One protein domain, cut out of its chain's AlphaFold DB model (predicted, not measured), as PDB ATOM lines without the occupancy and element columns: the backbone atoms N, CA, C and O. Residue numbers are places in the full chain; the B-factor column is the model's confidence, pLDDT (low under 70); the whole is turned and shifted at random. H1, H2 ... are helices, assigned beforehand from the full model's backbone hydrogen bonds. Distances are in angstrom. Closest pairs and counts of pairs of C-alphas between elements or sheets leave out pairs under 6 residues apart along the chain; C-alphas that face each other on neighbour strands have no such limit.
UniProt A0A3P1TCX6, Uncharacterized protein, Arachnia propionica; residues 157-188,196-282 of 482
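This is residues 157 to 188 and 196 to 282 of the 482 residues of an uncharacterized protein of Arachnia propionica (UniProt A0A3P1TCX6). Look for a compact body of helices with a helical hairpin at each end, H1 with H2 at one and H6 with H7 at the other; the short hairpin of H3 and H4, together with H5, fills the space between, H3 in the middle. The printed part has 119 residues with seven named helices, H1 to H7 in chain order, and no named strand: all helix. The radius of gyration of the C-alphas is 13.7 A, and the spans are 40 by 30 by 26 A.

Find C-alpha 157 at (3.733, -9.475, -32.117), where H1 begins and runs to 168. H2 is residues 172 to 187, 22.4 A long; H3 is 201 to 207, H4 212 to 221, H5 231 to 245, 21.2 A, and H6 247 to 259. H7, 261 to 277, 22.1 A, ends at C-alpha 277, (-17.641, -4.001, -24.883), with a kink of 78 degrees near residue 268.

Start at the hub, H4, which touches H3 in a hairpin, Val 202 to Val 215 closest at 5.7 A between C-alphas, at a shallow tilt of 5 degrees. H4 touches H7, with residues 262 to 267 of H7 alone, closest C-alphas Arg 220 and Ala 263, 3.8 A. H3 touches H5, C-alphas of Pro 203 and Phe 238 closest at 4.6 A. H1 and H7 are apart. Every O i to N i+4 pair is within hydrogen-bond range in H1, H2, H3, H5 and H6, against 4 of 6 in H4 and 11 of 13 in H7.

The C-alphas of Pro 171 and Leu 282 are farthest apart, 40.3 A. Residues 189 to 195 are not printed, and C-alphas 188 and 196 stand 14.9 A apart across the cut. Of the links printed whole, none is long. No printed residue is under 70 in pLDDT.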
ATOM      1  N   VAL A 157       4.802  -8.538 -31.748       87.12
ATOM      2  CA  VAL A 157       3.733  -9.475 -32.117       87.12
ATOM      3  C   VAL A 157       4.269 -10.895 -32.315       87.12
ATOM      4  O   VAL A 157       3.536 -11.872 -32.130       87.12
ATOM      5  N   LEU A 158       5.523 -11.033 -32.755       88.25
ATOM      6  CA  LEU A 158       6.181 -12.333 -32.902       88.25
ATOM      7  C   LEU A 158       6.482 -12.915 -31.525       88.25
ATOM      8  O   LEU A 158       6.120 -14.058 -31.262       88.25
ATOM      9  N   TRP A 159       7.037 -12.097 -30.631       88.31
ATOM     10  CA  TRP A 159       7.265 -12.469 -29.240       88.31
ATOM     11  C   TRP A 159       5.985 -12.877 -28.519       88.31
ATOM     12  O   TRP A 159       5.948 -13.938 -27.904       88.31
ATOM     13  N   TYR A 160       4.926 -12.075 -28.627       90.94
ATOM     14  CA  TYR A 160       3.635 -12.375 -28.008       90.94
ATOM     15  C   TYR A 160       3.097 -13.747 -28.425       90.94
ATOM     16  O   TYR A 160       2.763 -14.568 -27.572       90.94
ATOM     17  N   ARG A 161       3.065 -14.020 -29.735       91.06
ATOM     18  CA  ARG A 161       2.566 -15.297 -30.263       91.06
ATOM     19  C   ARG A 161       3.440 -16.472 -29.858       91.06
ATOM     20  O   ARG A 161       2.912 -17.477 -29.401       91.06
ATOM     21  N   HIS A 162       4.756 -16.321 -29.969       92.06
ATOM     22  CA  HIS A 162       5.712 -17.362 -29.596       92.06
ATOM     23  C   HIS A 162       5.561 -17.786 -28.138       92.06
ATOM     24  O   HIS A 162       5.532 -18.975 -27.840       92.06
ATOM     25  N   LEU A 163       5.414 -16.824 -27.221       91.38
ATOM     26  CA  LEU A 163       5.237 -17.135 -25.804       91.38
ATOM     27  C   LEU A 163       3.911 -17.844 -25.532       91.38
ATOM     28  O   LEU A 163       3.895 -18.789 -24.746       91.38
ATOM     29  N   LEU A 164       2.823 -17.435 -26.189       91.88
ATOM     30  CA  LEU A 164       1.546 -18.140 -26.075       91.88
ATOM     31  C   LEU A 164       1.644 -19.572 -26.602       91.88
ATOM     32  O   LEU A 164       1.269 -20.495 -25.890       91.88
ATOM     33  N   GLU A 165       2.214 -19.774 -27.790       93.31
ATOM     34  CA  GLU A 165       2.397 -21.102 -28.386       93.31
ATOM     35  C   GLU A 165       3.284 -22.004 -27.513       93.31
ATOM     36  O   GLU A 165       2.951 -23.169 -27.281       93.31
ATOM     37  N   ALA A 166       4.382 -21.464 -26.978       91.62
ATOM     38  CA  ALA A 166       5.283 -22.189 -26.089       91.62
ATOM     39  C   ALA A 166       4.583 -22.607 -24.787       91.62
ATOM     40  O   ALA A 166       4.703 -23.757 -24.365       91.62
ATOM     41  N   LEU A 167       3.815 -21.705 -24.170       92.38
ATOM     42  CA  LEU A 167       3.027 -22.008 -22.975       92.38
ATOM     43  C   LEU A 167       1.906 -23.008 -23.281       92.38
ATOM     44  O   LEU A 167       1.654 -23.918 -22.487       92.38
ATOM     45  N   ASP A 168       1.261 -22.890 -24.440       91.81
ATOM     46  CA  ASP A 168       0.173 -23.767 -24.863       91.81
ATOM     47  C   ASP A 168       0.619 -25.189 -25.212       91.81
ATOM     48  O   ASP A 168      -0.172 -26.131 -25.092       91.81
ATOM     49  N   ALA A 169       1.894 -25.374 -25.549       93.12
ATOM     50  CA  ALA A 169       2.500 -26.688 -25.709       93.12
ATOM     51  C   ALA A 169       2.802 -27.389 -24.366       93.12
ATOM     52  O   ALA A 169       2.980 -28.609 -24.343       93.12
ATOM     53  N   MET A 170       2.842 -26.654 -23.246       92.81
ATOM     54  CA  MET A 170       3.171 -27.209 -21.927       92.81
ATOM     55  C   MET A 170       1.974 -27.912 -21.259       92.81
ATOM     56  O   MET A 170       0.822 -27.487 -21.435       92.81
ATOM     57  N   PRO A 171       2.219 -28.939 -20.416       93.75
ATOM     58  CA  PRO A 171       1.219 -29.490 -19.504       93.75
ATOM     59  C   PRO A 171       0.633 -28.420 -18.570       93.75
ATOM     60  O   PRO A 171       1.327 -27.494 -18.163       93.75
ATOM     61  N   GLN A 172      -0.628 -28.576 -18.154       90.00
ATOM     62  CA  GLN A 172      -1.363 -27.547 -17.398       90.00
ATOM     63  C   GLN A 172      -0.653 -27.058 -16.122       90.00
ATOM     64  O   GLN A 172      -0.659 -25.861 -15.847       90.00
ATOM     65  N   ALA A 173      -0.047 -27.962 -15.343       89.62
ATOM     66  CA  ALA A 173       0.662 -27.591 -14.115       89.62
ATOM     67  C   ALA A 173       1.910 -26.741 -14.412       89.62
ATOM     68  O   ALA A 173       2.105 -25.689 -13.809       89.62
ATOM     69  N   GLU A 174       2.700 -27.155 -15.403       89.06
ATOM     70  CA  GLU A 174       3.895 -26.431 -15.845       89.06
ATOM     71  C   GLU A 174       3.540 -25.090 -16.495       89.06
ATOM     72  O   GLU A 174       4.205 -24.087 -16.239       89.06
ATOM     73  N   ARG A 175       2.446 -25.037 -17.264       91.62
ATOM     74  CA  ARG A 175       1.911 -23.793 -17.831       91.62
ATOM     75  C   ARG A 175       1.545 -22.793 -16.741       91.62
ATOM     76  O   ARG A 175       1.879 -21.622 -16.874       91.62
ATOM     77  N   ALA A 176       0.873 -23.234 -15.676       90.50
ATOM     78  CA  ALA A 176       0.476 -22.353 -14.581       90.50
ATOM     79  C   ALA A 176       1.698 -21.780 -13.842       90.50
ATOM     80  O   ALA A 176       1.774 -20.574 -13.615       90.50
ATOM     81  N   GLU A 177       2.677 -22.626 -13.515       90.06
ATOM     82  CA  GLU A 177       3.909 -22.195 -12.843       90.06
ATOM     83  C   GLU A 177       4.768 -21.276 -13.722       90.06
ATOM     84  O   GLU A 177       5.301 -20.272 -13.243       90.06
ATOM     85  N   THR A 178       4.893 -21.597 -15.011       89.75
ATOM     86  CA  THR A 178       5.664 -20.790 -15.964       89.75
ATOM     87  C   THR A 178       4.955 -19.474 -16.264       89.75
ATOM     88  O   THR A 178       5.597 -18.429 -16.264       89.75
ATOM     89  N   GLY A 179       3.630 -19.488 -16.429       91.69
ATOM     90  CA  GLY A 179       2.817 -18.284 -16.597       91.69
ATOM     91  C   GLY A 179       2.947 -17.327 -15.411       91.69
ATOM     92  O   GLY A 179       3.179 -16.139 -15.615       91.69
ATOM     93  N   ALA A 180       2.907 -17.841 -14.178       90.69
ATOM     94  CA  ALA A 180       3.133 -17.030 -12.981       90.69
ATOM     95  C   ALA A 180       4.532 -16.385 -12.968       90.69
ATOM     96  O   ALA A 180       4.657 -15.199 -12.668       90.69
ATOM     97  N   ALA A 181       5.570 -17.132 -13.359       87.81
ATOM     98  CA  ALA A 181       6.927 -16.598 -13.471       87.81
ATOM     99  C   ALA A 181       7.053 -15.525 -14.570       87.81
ATOM    100  O   ALA A 181       7.796 -14.559 -14.406       87.81
ATOM    101  N   VAL A 182       6.325 -15.668 -15.685       89.38
ATOM    102  CA  VAL A 182       6.267 -14.647 -16.745       89.38
ATOM    103  C   VAL A 182       5.583 -13.378 -16.232       89.38
ATOM    104  O   VAL A 182       6.096 -12.287 -16.460       89.38
ATOM    105  N   VAL A 183       4.465 -13.502 -15.507       91.38
ATOM    106  CA  VAL A 183       3.774 -12.355 -14.890       91.38
ATOM    107  C   VAL A 183       4.696 -11.614 -13.921       91.38
ATOM    108  O   VAL A 183       4.789 -10.390 -13.986       91.38
ATOM    109  N   GLU A 184       5.406 -12.341 -13.055       87.81
ATOM    110  CA  GLU A 184       6.382 -11.767 -12.120       87.81
ATOM    111  C   GLU A 184       7.485 -11.007 -12.871       87.81
ATOM    112  O   GLU A 184       7.707  -9.828 -12.612       87.81
ATOM    113  N   ALA A 185       8.096 -11.633 -13.881       84.50
ATOM    114  CA  ALA A 185       9.161 -11.015 -14.670       84.50
ATOM    115  C   ALA A 185       8.708  -9.771 -15.454       84.50
ATOM    116  O   ALA A 185       9.499  -8.853 -15.657       84.50
ATOM    117  N   LEU A 186       7.452  -9.734 -15.910       85.38
ATOM    118  CA  LEU A 186       6.893  -8.592 -16.637       85.38
ATOM    119  C   LEU A 186       6.469  -7.435 -15.733       85.38
ATOM    120  O   LEU A 186       6.264  -6.344 -16.249       85.38
ATOM    121  N   THR A 187       6.295  -7.663 -14.429       84.94
ATOM    122  CA  THR A 187       5.800  -6.650 -13.477       84.94
ATOM    123  C   THR A 187       6.871  -6.174 -12.491       84.94
ATOM    124  O   THR A 187       6.632  -5.236 -11.731       84.94
ATOM    125  N   ASP A 188       8.068  -6.766 -12.519       81.00
ATOM    126  CA  ASP A 188       9.216  -6.358 -11.709       81.00
ATOM    127  C   ASP A 188      10.226  -5.519 -12.521       81.00
ATOM    128  O   ASP A 188      10.834  -5.966 -13.493       81.00
ATOM    129  N   HIS A 196      10.990  -8.755 -26.110       78.06
ATOM    130  CA  HIS A 196      10.618  -7.412 -26.540       78.06
ATOM    131  C   HIS A 196       9.117  -7.353 -26.793       78.06
ATOM    132  O   HIS A 196       8.649  -7.216 -27.917       78.06
ATOM    133  N   LEU A 197       8.352  -7.521 -25.721       81.75
ATOM    134  CA  LEU A 197       6.910  -7.343 -25.729       81.75
ATOM    135  C   LEU A 197       6.643  -5.868 -25.485       81.75
ATOM    136  O   LEU A 197       6.539  -5.452 -24.341       81.75
ATOM    137  N   GLY A 198       6.531  -5.039 -26.509       83.81
ATOM    138  CA  GLY A 198       5.914  -3.722 -26.354       83.81
ATOM    139  C   GLY A 198       4.482  -3.864 -25.815       83.81
ATOM    140  O   GLY A 198       4.192  -4.692 -24.959       83.81
ATOM    141  N   ASP A 199       3.530  -3.054 -26.252       87.50
ATOM    142  CA  ASP A 199       2.231  -2.984 -25.545       87.50
ATOM    143  C   ASP A 199       1.476  -4.321 -25.450       87.50
ATOM    144  O   ASP A 199       0.688  -4.535 -24.530       87.50
ATOM    145  N   TRP A 200       1.852  -5.270 -26.305       90.88
ATOM    146  CA  TRP A 200       1.561  -6.702 -26.273       90.88
ATOM    147  C   TRP A 200       1.855  -7.450 -24.959       90.88
ATOM    148  O   TRP A 200       1.318  -8.540 -24.764       90.88
ATOM    149  N   ALA A 201       2.628  -6.891 -24.025       90.31
ATOM    150  CA  ALA A 201       2.720  -7.456 -22.678       90.31
ATOM    151  C   ALA A 201       1.371  -7.394 -21.937       90.31
ATOM    152  O   ALA A 201       1.066  -8.290 -21.160       90.31
ATOM    153  N   VAL A 202       0.542  -6.373 -22.196       93.31
ATOM    154  CA  VAL A 202      -0.768  -6.194 -21.541       93.31
ATOM    155  C   VAL A 202      -1.729  -7.356 -21.842       93.31
ATOM    156  O   VAL A 202      -2.163  -8.002 -20.889       93.31
ATOM    157  N   PRO A 203      -2.057  -7.690 -23.110       95.00
ATOM    158  CA  PRO A 203      -2.917  -8.837 -23.399       95.00
ATOM    159  C   PRO A 203      -2.312 -10.158 -22.905       95.00
ATOM    160  O   PRO A 203      -3.052 -11.015 -22.425       95.00
ATOM    161  N   LEU A 204      -0.980 -10.314 -22.936       94.94
ATOM    162  CA  LEU A 204      -0.323 -11.496 -22.375       94.94
ATOM    163  C   LEU A 204      -0.577 -11.619 -20.867       94.94
ATOM    164  O   LEU A 204      -1.033 -12.664 -20.419       94.94
ATOM    165  N   LEU A 205      -0.360 -10.553 -20.091       95.12
ATOM    166  CA  LEU A 205      -0.629 -10.533 -18.648       95.12
ATOM    167  C   LEU A 205      -2.070 -10.956 -18.334       95.12
ATOM    168  O   LEU A 205      -2.292 -11.784 -17.450       95.12
ATOM    169  N   VAL A 206      -3.048 -10.452 -19.096       96.69
ATOM    170  CA  VAL A 206      -4.458 -10.833 -18.926       96.69
ATOM    171  C   VAL A 206      -4.654 -12.342 -19.118       96.69
ATOM    172  O   VAL A 206      -5.254 -12.985 -18.247       96.69
ATOM    173  N   ARG A 207      -4.116 -12.913 -20.210       95.38
ATOM    174  CA  ARG A 207      -4.205 -14.354 -20.526       95.38
ATOM    175  C   ARG A 207      -3.520 -15.233 -19.486       95.38
ATOM    176  O   ARG A 207      -3.998 -16.324 -19.191       95.38
ATOM    177  N   LEU A 208      -2.427 -14.754 -18.898       94.75
ATOM    178  CA  LEU A 208      -1.674 -15.480 -17.873       94.75
ATOM    179  C   LEU A 208      -2.293 -15.399 -16.476       94.75
ATOM    180  O   LEU A 208      -1.708 -15.902 -15.517       94.75
ATOM    181  N   GLY A 209      -3.475 -14.799 -16.337       94.31
ATOM    182  CA  GLY A 209      -4.151 -14.742 -15.046       94.31
ATOM    183  C   GLY A 209      -3.637 -13.630 -14.134       94.31
ATOM    184  O   GLY A 209      -3.908 -13.683 -12.936       94.31
ATOM    185  N   ALA A 210      -2.926 -12.627 -14.664       95.69
ATOM    186  CA  ALA A 210      -2.469 -11.494 -13.863       95.69
ATOM    187  C   ALA A 210      -3.651 -10.763 -13.206       95.69
ATOM    188  O   ALA A 210      -4.792 -10.795 -13.696       95.69
ATOM    189  N   THR A 211      -3.355 -10.107 -12.089       96.00
ATOM    190  CA  THR A 211      -4.295  -9.201 -11.421       96.00
ATOM    191  C   THR A 211      -4.505  -7.932 -12.249       96.00
ATOM    192  O   THR A 211      -3.684  -7.542 -13.075       96.00
ATOM    193  N   GLU A 212      -5.623  -7.276 -12.011       95.12
ATOM    194  CA  GLU A 212      -6.013  -5.966 -12.503       95.12
ATOM    195  C   GLU A 212      -4.932  -4.893 -12.278       95.12
ATOM    196  O   GLU A 212      -4.632  -4.127 -13.195       95.12
ATOM    197  N   GLU A 213      -4.266  -4.888 -11.117       93.31
ATOM    198  CA  GLU A 213      -3.155  -3.971 -10.832       93.31
ATOM    199  C   GLU A 213      -1.932  -4.278 -11.705       93.31
ATOM    200  O   GLU A 213      -1.312  -3.369 -12.256       93.31
ATOM    201  N   GLN A 214      -1.608  -5.559 -11.890       92.94
ATOM    202  CA  GLN A 214      -0.495  -5.991 -12.739       92.94
ATOM    203  C   GLN A 214      -0.745  -5.698 -14.222       92.94
ATOM    204  O   GLN A 214       0.173  -5.289 -14.927       92.94
ATOM    205  N   VAL A 215      -1.981  -5.853 -14.703       94.00
ATOM    206  CA  VAL A 215      -2.361  -5.501 -16.082       94.00
ATOM    207  C   VAL A 215      -2.166  -4.004 -16.338       94.00
ATOM    208  O   VAL A 215      -1.696  -3.613 -17.408       94.00
ATOM    209  N   LEU A 216      -2.481  -3.165 -15.348       92.38
ATOM    210  CA  LEU A 216      -2.361  -1.709 -15.439       92.38
ATOM    211  C   LEU A 216      -0.972  -1.168 -15.080       92.38
ATOM    212  O   LEU A 216      -0.679  -0.013 -15.396       92.38
ATOM    213  N   TRP A 217      -0.104  -1.984 -14.477       87.50
ATOM    214  CA  TRP A 217       1.265  -1.602 -14.121       87.50
ATOM    215  C   TRP A 217       2.032  -1.050 -15.324       87.50
ATOM    216  O   TRP A 217       2.661   0.004 -15.238       87.50
ATOM    217  N   ARG A 218       1.934  -1.716 -16.479       83.56
ATOM    218  CA  ARG A 218       2.680  -1.296 -17.668       83.56
ATOM    219  C   ARG A 218       2.152   0.026 -18.243       83.56
ATOM    220  O   ARG A 218       2.961   0.942 -18.352       83.56
ATOM    221  N   PRO A 219       0.847   0.191 -18.540       83.75
ATOM    222  CA  PRO A 219       0.299   1.481 -18.968       83.75
ATOM    223  C   PRO A 219       0.569   2.642 -18.003       83.75
ATOM    224  O   PRO A 219       0.735   3.781 -18.436       83.75
ATOM    225  N   ARG A 220       0.625   2.367 -16.694       84.56
ATOM    226  CA  ARG A 220       0.955   3.361 -15.665       84.56
ATOM    227  C   ARG A 220       2.358   3.948 -15.841       84.56
ATOM    228  O   ARG A 220       2.537   5.147 -15.628       84.56
ATOM    229  N   GLU A 221       3.329   3.120 -16.207       79.38
ATOM    230  CA  GLU A 221       4.737   3.503 -16.366       79.38
ATOM    231  C   GLU A 221       5.047   3.969 -17.797       79.38
ATOM    232  O   GLU A 221       5.702   4.993 -18.011       79.38
ATOM    233  N   TRP A 222       4.508   3.256 -18.786       78.25
ATOM    234  CA  TRP A 222       4.664   3.531 -20.210       78.25
ATOM    235  C   TRP A 222       3.295   3.529 -20.889       78.25
ATOM    236  O   TRP A 222       2.707   2.458 -21.060       78.25
ATOM    237  N   PRO A 223       2.785   4.707 -21.297       77.19
ATOM    238  CA  PRO A 223       1.520   4.806 -22.011       77.19
ATOM    239  C   PRO A 223       1.479   3.882 -23.225       77.19
ATOM    240  O   PRO A 223       2.460   3.798 -23.967       77.19
ATOM    241  N   VAL A 224       0.330   3.239 -23.448       79.50
ATOM    242  CA  VAL A 224       0.121   2.400 -24.630       79.50
ATOM    243  C   VAL A 224       0.304   3.257 -25.885       79.50
ATOM    244  O   VAL A 224      -0.280   4.332 -26.030       79.50
ATOM    245  N   SER A 225       1.161   2.793 -26.789       79.44
ATOM    246  CA  SER A 225       1.646   3.529 -27.958       79.44
ATOM    247  C   SER A 225       1.657   2.665 -29.224       79.44
ATOM    248  O   SER A 225       2.497   2.836 -30.107       79.44
ATOM    249  N   VAL A 226       0.682   1.759 -29.345       77.56
ATOM    250  CA  VAL A 226       0.539   0.876 -30.509       77.56
ATOM    251  C   VAL A 226       0.338   1.690 -31.786       77.56
ATOM    252  O   VAL A 226      -0.481   2.622 -31.846       77.56
ATOM    253  N   THR A 227       1.083   1.302 -32.825       78.38
ATOM    254  CA  THR A 227       1.020   1.924 -34.147       78.38
ATOM    255  C   THR A 227      -0.394   1.836 -34.727       78.38
ATOM    256  O   THR A 227      -1.145   0.895 -34.463       78.38
ATOM    257  N   ALA A 228      -0.793   2.819 -35.539       76.19
ATOM    258  CA  ALA A 228      -2.154   2.874 -36.079       76.19
ATOM    259  C   ALA A 228      -2.546   1.606 -36.868       76.19
ATOM    260  O   ALA A 228      -3.701   1.197 -36.811       76.19
ATOM    261  N   GLY A 229      -1.588   0.968 -37.556       78.38
ATOM    262  CA  GLY A 229      -1.821  -0.261 -38.324       78.38
ATOM    263  C   GLY A 229      -2.018  -1.520 -37.472       78.38
ATOM    264  O   GLY A 229      -2.612  -2.480 -37.948       78.38
ATOM    265  N   GLU A 230      -1.553  -1.525 -36.222       83.38
ATOM    266  CA  GLU A 230      -1.640  -2.686 -35.322       83.38
ATOM    267  C   GLU A 230      -2.699  -2.522 -34.230       83.38
ATOM    268  O   GLU A 230      -3.057  -3.493 -33.564       83.38
ATOM    269  N   ARG A 231      -3.217  -1.304 -34.051       87.31
ATOM    270  CA  ARG A 231      -4.128  -0.948 -32.960       87.31
ATOM    271  C   ARG A 231      -5.388  -1.804 -32.917       87.31
ATOM    272  O   ARG A 231      -5.779  -2.235 -31.841       87.31
ATOM    273  N   GLU A 232      -6.013  -2.051 -34.064       89.44
ATOM    274  CA  GLU A 232      -7.222  -2.881 -34.142       89.44
ATOM    275  C   GLU A 232      -6.939  -4.304 -33.651       89.44
ATOM    276  O   GLU A 232      -7.584  -4.782 -32.725       89.44
ATOM    277  N   ARG A 233      -5.873  -4.925 -34.167       90.88
ATOM    278  CA  ARG A 233      -5.451  -6.264 -33.746       90.88
ATOM    279  C   ARG A 233      -5.098  -6.321 -32.258       90.88
ATOM    280  O   ARG A 233      -5.425  -7.292 -31.585       90.88
ATOM    281  N   TYR A 234      -4.413  -5.300 -31.750       93.00
ATOM    282  CA  TYR A 234      -4.082  -5.199 -30.333       93.00
ATOM    283  C   TYR A 234      -5.342  -5.118 -29.456       93.00
ATOM    284  O   TYR A 234      -5.444  -5.835 -28.462       93.00
ATOM    285  N   HIS A 235      -6.314  -4.289 -29.846       94.00
ATOM    286  CA  HIS A 235      -7.602  -4.179 -29.160       94.00
ATOM    287  C   HIS A 235      -8.372  -5.502 -29.168       94.00
ATOM    288  O   HIS A 235      -8.902  -5.885 -28.128       94.00
ATOM    289  N   ASP A 236      -8.403  -6.205 -30.301       94.62
ATOM    290  CA  ASP A 236      -9.077  -7.500 -30.424       94.62
ATOM    291  C   ASP A 236      -8.445  -8.557 -29.510       94.62
ATOM    292  O   ASP A 236      -9.155  -9.284 -28.818       94.62
ATOM    293  N   GLU A 237      -7.114  -8.615 -29.448       94.94
ATOM    294  CA  GLU A 237      -6.383  -9.552 -28.586       94.94
ATOM    295  C   GLU A 237      -6.565  -9.241 -27.100       94.94
ATOM    296  O   GLU A 237      -6.787 -10.148 -26.296       94.94
ATOM    297  N   PHE A 238      -6.522  -7.959 -26.729       96.38
ATOM    298  CA  PHE A 238      -6.808  -7.529 -25.365       96.38
ATOM    299  C   PHE A 238      -8.248  -7.861 -24.960       96.38
ATOM    300  O   PHE A 238      -8.463  -8.442 -23.896       96.38
ATOM    301  N   LEU A 239      -9.229  -7.556 -25.813       96.81
ATOM    302  CA  LEU A 239     -10.627  -7.889 -25.550       96.81
ATOM    303  C   LEU A 239     -10.848  -9.392 -25.447       96.81
ATOM    304  O   LEU A 239     -11.492  -9.830 -24.501       96.81
ATOM    305  N   ALA A 240     -10.300 -10.187 -26.369       96.50
ATOM    306  CA  ALA A 240     -10.416 -11.640 -26.319       96.50
ATOM    307  C   ALA A 240      -9.876 -12.196 -24.992       96.50
ATOM    308  O   ALA A 240     -10.553 -12.988 -24.334       96.50
ATOM    309  N   ALA A 241      -8.709 -11.714 -24.552       96.69
ATOM    310  CA  ALA A 241      -8.122 -12.101 -23.275       96.69
ATOM    311  C   ALA A 241      -9.007 -11.709 -22.076       96.69
ATOM    312  O   ALA A 241      -9.184 -12.496 -21.147       96.69
ATOM    313  N   VAL A 242      -9.594 -10.509 -22.079       97.81
ATOM    314  CA  VAL A 242     -10.475 -10.062 -20.985       97.81
ATOM    315  C   VAL A 242     -11.817 -10.800 -21.001       97.81
ATOM    316  O   VAL A 242     -12.335 -11.147 -19.940       97.81
ATOM    317  N   VAL A 243     -12.362 -11.127 -22.174       97.12
ATOM    318  CA  VAL A 243     -13.591 -11.924 -22.321       97.12
ATOM    319  C   VAL A 243     -13.427 -13.311 -21.701       97.12
ATOM    320  O   VAL A 243     -14.339 -13.771 -21.014       97.12
ATOM    321  N   GLU A 244     -12.264 -13.947 -21.860       95.69
ATOM    322  CA  GLU A 244     -11.939 -15.223 -21.205       95.69
ATOM    323  C   GLU A 244     -11.943 -15.114 -19.668       95.69
ATOM    324  O   GLU A 244     -12.326 -16.059 -18.978       95.69
ATOM    325  N   ARG A 245     -11.567 -13.950 -19.119       96.44
ATOM    326  CA  ARG A 245     -11.608 -13.654 -17.672       96.44
ATOM    327  C   ARG A 245     -13.008 -13.275 -17.180       96.44
ATOM    328  O   ARG A 245     -13.326 -13.477 -16.008       96.44
ATOM    329  N   GLY A 246     -13.849 -12.759 -18.072       94.75
ATOM    330  CA  GLY A 246     -15.250 -12.435 -17.834       94.75
ATOM    331  C   GLY A 246     -15.510 -11.002 -17.356       94.75
ATOM    332  O   GLY A 246     -14.614 -10.244 -16.991       94.75
ATOM    333  N   HIS A 247     -16.797 -10.643 -17.328       96.38
ATOM    334  CA  HIS A 247     -17.280  -9.290 -17.017       96.38
ATOM    335  C   HIS A 247     -16.805  -8.755 -15.652       96.38
ATOM    336  O   HIS A 247     -16.539  -7.564 -15.523       96.38
ATOM    337  N   GLY A 248     -16.709  -9.609 -14.623       97.38
ATOM    338  CA  GLY A 248     -16.255  -9.190 -13.289       97.38
ATOM    339  C   GLY A 248     -14.836  -8.619 -13.309       97.38
ATOM    340  O   GLY A 248     -14.608  -7.529 -12.796       97.38
ATOM    341  N   PHE A 249     -13.926  -9.298 -14.009       97.75
ATOM    342  CA  PHE A 249     -12.547  -8.845 -14.168       97.75
ATOM    343  C   PHE A 249     -12.459  -7.534 -14.960       97.75
ATOM    344  O   PHE A 249     -11.736  -6.621 -14.571       97.75
ATOM    345  N   ALA A 250     -13.242  -7.398 -16.039       97.75
ATOM    346  CA  ALA A 250     -13.307  -6.148 -16.799       97.75
ATOM    347  C   ALA A 250     -13.728  -4.961 -15.912       97.75
ATOM    348  O   ALA A 250     -13.120  -3.892 -15.975       97.75
ATOM    349  N   ALA A 251     -14.732  -5.160 -15.050       97.44
ATOM    350  CA  ALA A 251     -15.191  -4.140 -14.111       97.44
ATOM    351  C   ALA A 251     -14.112  -3.758 -13.081       97.44
ATOM    352  O   ALA A 251     -13.955  -2.575 -12.774       97.44
ATOM    353  N   GLU A 252     -13.346  -4.728 -12.578       97.12
ATOM    354  CA  GLU A 252     -12.241  -4.492 -11.639       97.12
ATOM    355  C   GLU A 252     -11.097  -3.699 -12.284       97.12
ATOM    356  O   GLU A 252     -10.637  -2.718 -11.701       97.12
ATOM    357  N   VAL A 253     -10.703  -4.032 -13.520       96.62
ATOM    358  CA  VAL A 253      -9.696  -3.264 -14.277       96.62
ATOM    359  C   VAL A 253     -10.129  -1.804 -14.445       96.62
ATOM    360  O   VAL A 253      -9.342  -0.895 -14.182       96.62
ATOM    361  N   VAL A 254     -11.387  -1.554 -14.826       96.06
ATOM    362  CA  VAL A 254     -11.918  -0.185 -14.947       96.06
ATOM    363  C   VAL A 254     -11.888   0.542 -13.597       96.06
ATOM    364  O   VAL A 254     -11.435   1.684 -13.533       96.06
ATOM    365  N   ALA A 255     -12.308  -0.116 -12.513       94.44
ATOM    366  CA  ALA A 255     -12.344   0.481 -11.178       94.44
ATOM    367  C   ALA A 255     -10.946   0.845 -10.641       94.44
ATOM    368  O   ALA A 255     -10.779   1.902 -10.015       94.44
ATOM    369  N   VAL A 256      -9.940   0.000 -10.899       94.31
ATOM    370  CA  VAL A 256      -8.541   0.270 -10.535       94.31
ATOM    371  C   VAL A 256      -7.974   1.409 -11.374       94.31
ATOM    372  O   VAL A 256      -7.427   2.355 -10.805       94.31
ATOM    373  N   ALA A 257      -8.168   1.389 -12.698       93.25
ATOM    374  CA  ALA A 257      -7.705   2.464 -13.576       93.25
ATOM    375  C   ALA A 257      -8.326   3.813 -13.196       93.25
ATOM    376  O   ALA A 257      -7.637   4.827 -13.133       93.25
ATOM    377  N   GLU A 258      -9.618   3.832 -12.863       90.69
ATOM    378  CA  GLU A 258     -10.301   5.029 -12.381       90.69
ATOM    379  C   GLU A 258      -9.644   5.585 -11.105       90.69
ATOM    380  O   GLU A 258      -9.691   6.789 -10.863       90.69
ATOM    381  N   GLY A 259      -9.050   4.732 -10.262       89.31
ATOM    382  CA  GLY A 259      -8.405   5.109  -8.995       89.31
ATOM    383  C   GLY A 259      -6.971   5.586  -9.122       89.31
ATOM    384  O   GLY A 259      -6.444   6.162  -8.170       89.31
ATOM    385  N   ASP A 260      -6.368   5.389 -10.288       90.06
ATOM    386  CA  ASP A 260      -4.972   5.688 -10.549       90.06
ATOM    387  C   ASP A 260      -4.838   6.609 -11.776       90.06
ATOM    388  O   ASP A 260      -4.873   6.154 -12.923       90.06
ATOM    389  N   PRO A 261      -4.633   7.925 -11.565       86.12
ATOM    390  CA  PRO A 261      -4.493   8.888 -12.655       86.12
ATOM    391  C   PRO A 261      -3.336   8.601 -13.623       86.12
ATOM    392  O   PRO A 261      -3.375   9.072 -14.762       86.12
ATOM    393  N   LEU A 262      -2.293   7.885 -13.186       85.69
ATOM    394  CA  LEU A 262      -1.170   7.511 -14.047       85.69
ATOM    395  C   LEU A 262      -1.549   6.328 -14.938       85.69
ATOM    396  O   LEU A 262      -1.349   6.407 -16.148       85.69
ATOM    397  N   ALA A 263      -2.170   5.290 -14.368       88.50
ATOM    398  CA  ALA A 263      -2.689   4.162 -15.143       88.50
ATOM    399  C   ALA A 263      -3.713   4.632 -16.182       88.50
ATOM    400  O   ALA A 263      -3.607   4.308 -17.363       88.50
ATOM    401  N   LEU A 264      -4.654   5.478 -15.765       88.62
ATOM    402  CA  LEU A 264      -5.666   6.051 -16.641       88.62
ATOM    403  C   LEU A 264      -5.061   6.836 -17.811       88.62
ATOM    404  O   LEU A 264      -5.545   6.733 -18.933       88.62
ATOM    405  N   ARG A 265      -3.997   7.615 -17.572       84.69
ATOM    406  CA  ARG A 265      -3.313   8.352 -18.645       84.69
ATOM    407  C   ARG A 265      -2.799   7.409 -19.733       84.69
ATOM    408  O   ARG A 265      -2.818   7.792 -20.899       84.69
ATOM    409  N   GLY A 266      -2.295   6.239 -19.349       86.31
ATOM    410  CA  GLY A 266      -1.697   5.285 -20.276       86.31
ATOM    411  C   GLY A 266      -2.647   4.238 -20.847       86.31
ATOM    412  O   GLY A 266      -2.287   3.629 -21.848       86.31
ATOM    413  N   ALA A 267      -3.815   4.028 -20.230       90.94
ATOM    414  CA  ALA A 267      -4.768   2.968 -20.577       90.94
ATOM    415  C   ALA A 267      -6.189   3.474 -20.886       90.94
ATOM    416  O   ALA A 267      -7.127   2.680 -20.877       90.94
ATOM    417  N   LEU A 268      -6.392   4.780 -21.100       91.81
ATOM    418  CA  LEU A 268      -7.729   5.350 -21.321       91.81
ATOM    419  C   LEU A 268      -8.485   4.646 -22.459       91.81
ATOM    420  O   LEU A 268      -9.660   4.326 -22.301       91.81
ATOM    421  N   ASP A 269      -7.808   4.374 -23.574       89.88
ATOM    422  CA  ASP A 269      -8.386   3.690 -24.731       89.88
ATOM    423  C   ASP A 269      -8.843   2.261 -24.401       89.88
ATOM    424  O   ASP A 269      -9.938   1.859 -24.796       89.88
ATOM    425  N   LEU A 270      -8.052   1.521 -23.622       93.75
ATOM    426  CA  LEU A 270      -8.398   0.192 -23.123       93.75
ATOM    427  C   LEU A 270      -9.575   0.240 -22.145       93.75
ATOM    428  O   LEU A 270     -10.483  -0.584 -22.237       93.75
ATOM    429  N   VAL A 271      -9.598   1.213 -21.234       94.50
ATOM    430  CA  VAL A 271     -10.708   1.400 -20.286       94.50
ATOM    431  C   VAL A 271     -12.006   1.686 -21.041       94.50
ATOM    432  O   VAL A 271     -13.022   1.051 -20.769       94.50
ATOM    433  N   GLU A 272     -11.980   2.583 -22.030       92.94
ATOM    434  CA  GLU A 272     -13.140   2.863 -22.883       92.94
ATOM    435  C   GLU A 272     -13.601   1.625 -23.651       92.94
ATOM    436  O   GLU A 272     -14.803   1.371 -23.772       92.94
ATOM    437  N   LEU A 273     -12.647   0.842 -24.157       93.19
ATOM    438  CA  LEU A 273     -12.921  -0.395 -24.870       93.19
ATOM    439  C   LEU A 273     -13.655  -1.402 -23.976       93.19
ATOM    440  O   LEU A 273     -14.650  -1.974 -24.419       93.19
ATOM    441  N   LEU A 274     -13.224  -1.562 -22.721       95.88
ATOM    442  CA  LEU A 274     -13.883  -2.429 -21.742       95.88
ATOM    443  C   LEU A 274     -15.267  -1.923 -21.354       95.88
ATOM    444  O   LEU A 274     -16.216  -2.708 -21.356       95.88
ATOM    445  N   VAL A 275     -15.397  -0.625 -21.058       94.94
ATOM    446  CA  VAL A 275     -16.684  -0.013 -20.698       94.94
ATOM    447  C   VAL A 275     -17.709  -0.246 -21.799       94.94
ATOM    448  O   VAL A 275     -18.838  -0.642 -21.521       94.94
ATOM    449  N   HIS A 276     -17.303  -0.051 -23.051       92.56
ATOM    450  CA  HIS A 276     -18.178  -0.254 -24.190       92.56
ATOM    451  C   HIS A 276     -18.489  -1.737 -24.442       92.56
ATOM    452  O   HIS A 276     -19.654  -2.098 -24.579       92.56
ATOM    453  N   HIS A 277     -17.468  -2.597 -24.503       94.12
ATOM    454  CA  HIS A 277     -17.641  -4.001 -24.883       94.12
ATOM    455  C   HIS A 277     -18.444  -4.804 -23.851       94.12
ATOM    456  O   HIS A 277     -19.251  -5.652 -24.221       94.12
ATOM    457  N   HIS A 278     -18.238  -4.531 -22.561       94.44
ATOM    458  CA  HIS A 278     -18.922  -5.229 -21.470       94.44
ATOM    459  C   HIS A 278     -20.171  -4.499 -20.958       94.44
ATOM    460  O   HIS A 278     -20.755  -4.947 -19.977       94.44
ATOM    461  N   ASP A 279     -20.576  -3.402 -21.607       92.94
ATOM    462  CA  ASP A 279     -21.683  -2.536 -21.181       92.94
ATOM    463  C   ASP A 279     -21.590  -2.120 -19.699       92.94
ATOM    464  O   ASP A 279     -22.559  -2.140 -18.939       92.94
ATOM    465  N   LEU A 280     -20.380  -1.758 -19.265       95.75
ATOM    466  CA  LEU A 280     -20.136  -1.376 -17.878       95.75
ATOM    467  C   LEU A 280     -20.752   0.002 -17.575       95.75
ATOM    468  O   LEU A 280     -20.946   0.827 -18.483       95.75
ATOM    469  N   PRO A 281     -21.025   0.297 -16.289       94.38
ATOM    470  CA  PRO A 281     -21.333   1.651 -15.854       94.38
ATOM    471  C   PRO A 281     -20.221   2.624 -16.254       94.38
ATOM    472  O   PRO A 281     -19.036   2.290 -16.200       94.38
ATOM    473  N   LEU A 282     -20.605   3.845 -16.624       94.06
ATOM    474  CA  LEU A 282     -19.631   4.889 -16.915       94.06
ATOM    475  C   LEU A 282     -18.843   5.247 -15.640       94.06
ATOM    476  O   LEU A 282     -19.456   5.366 -14.573       94.06
TER     477      LEU A 282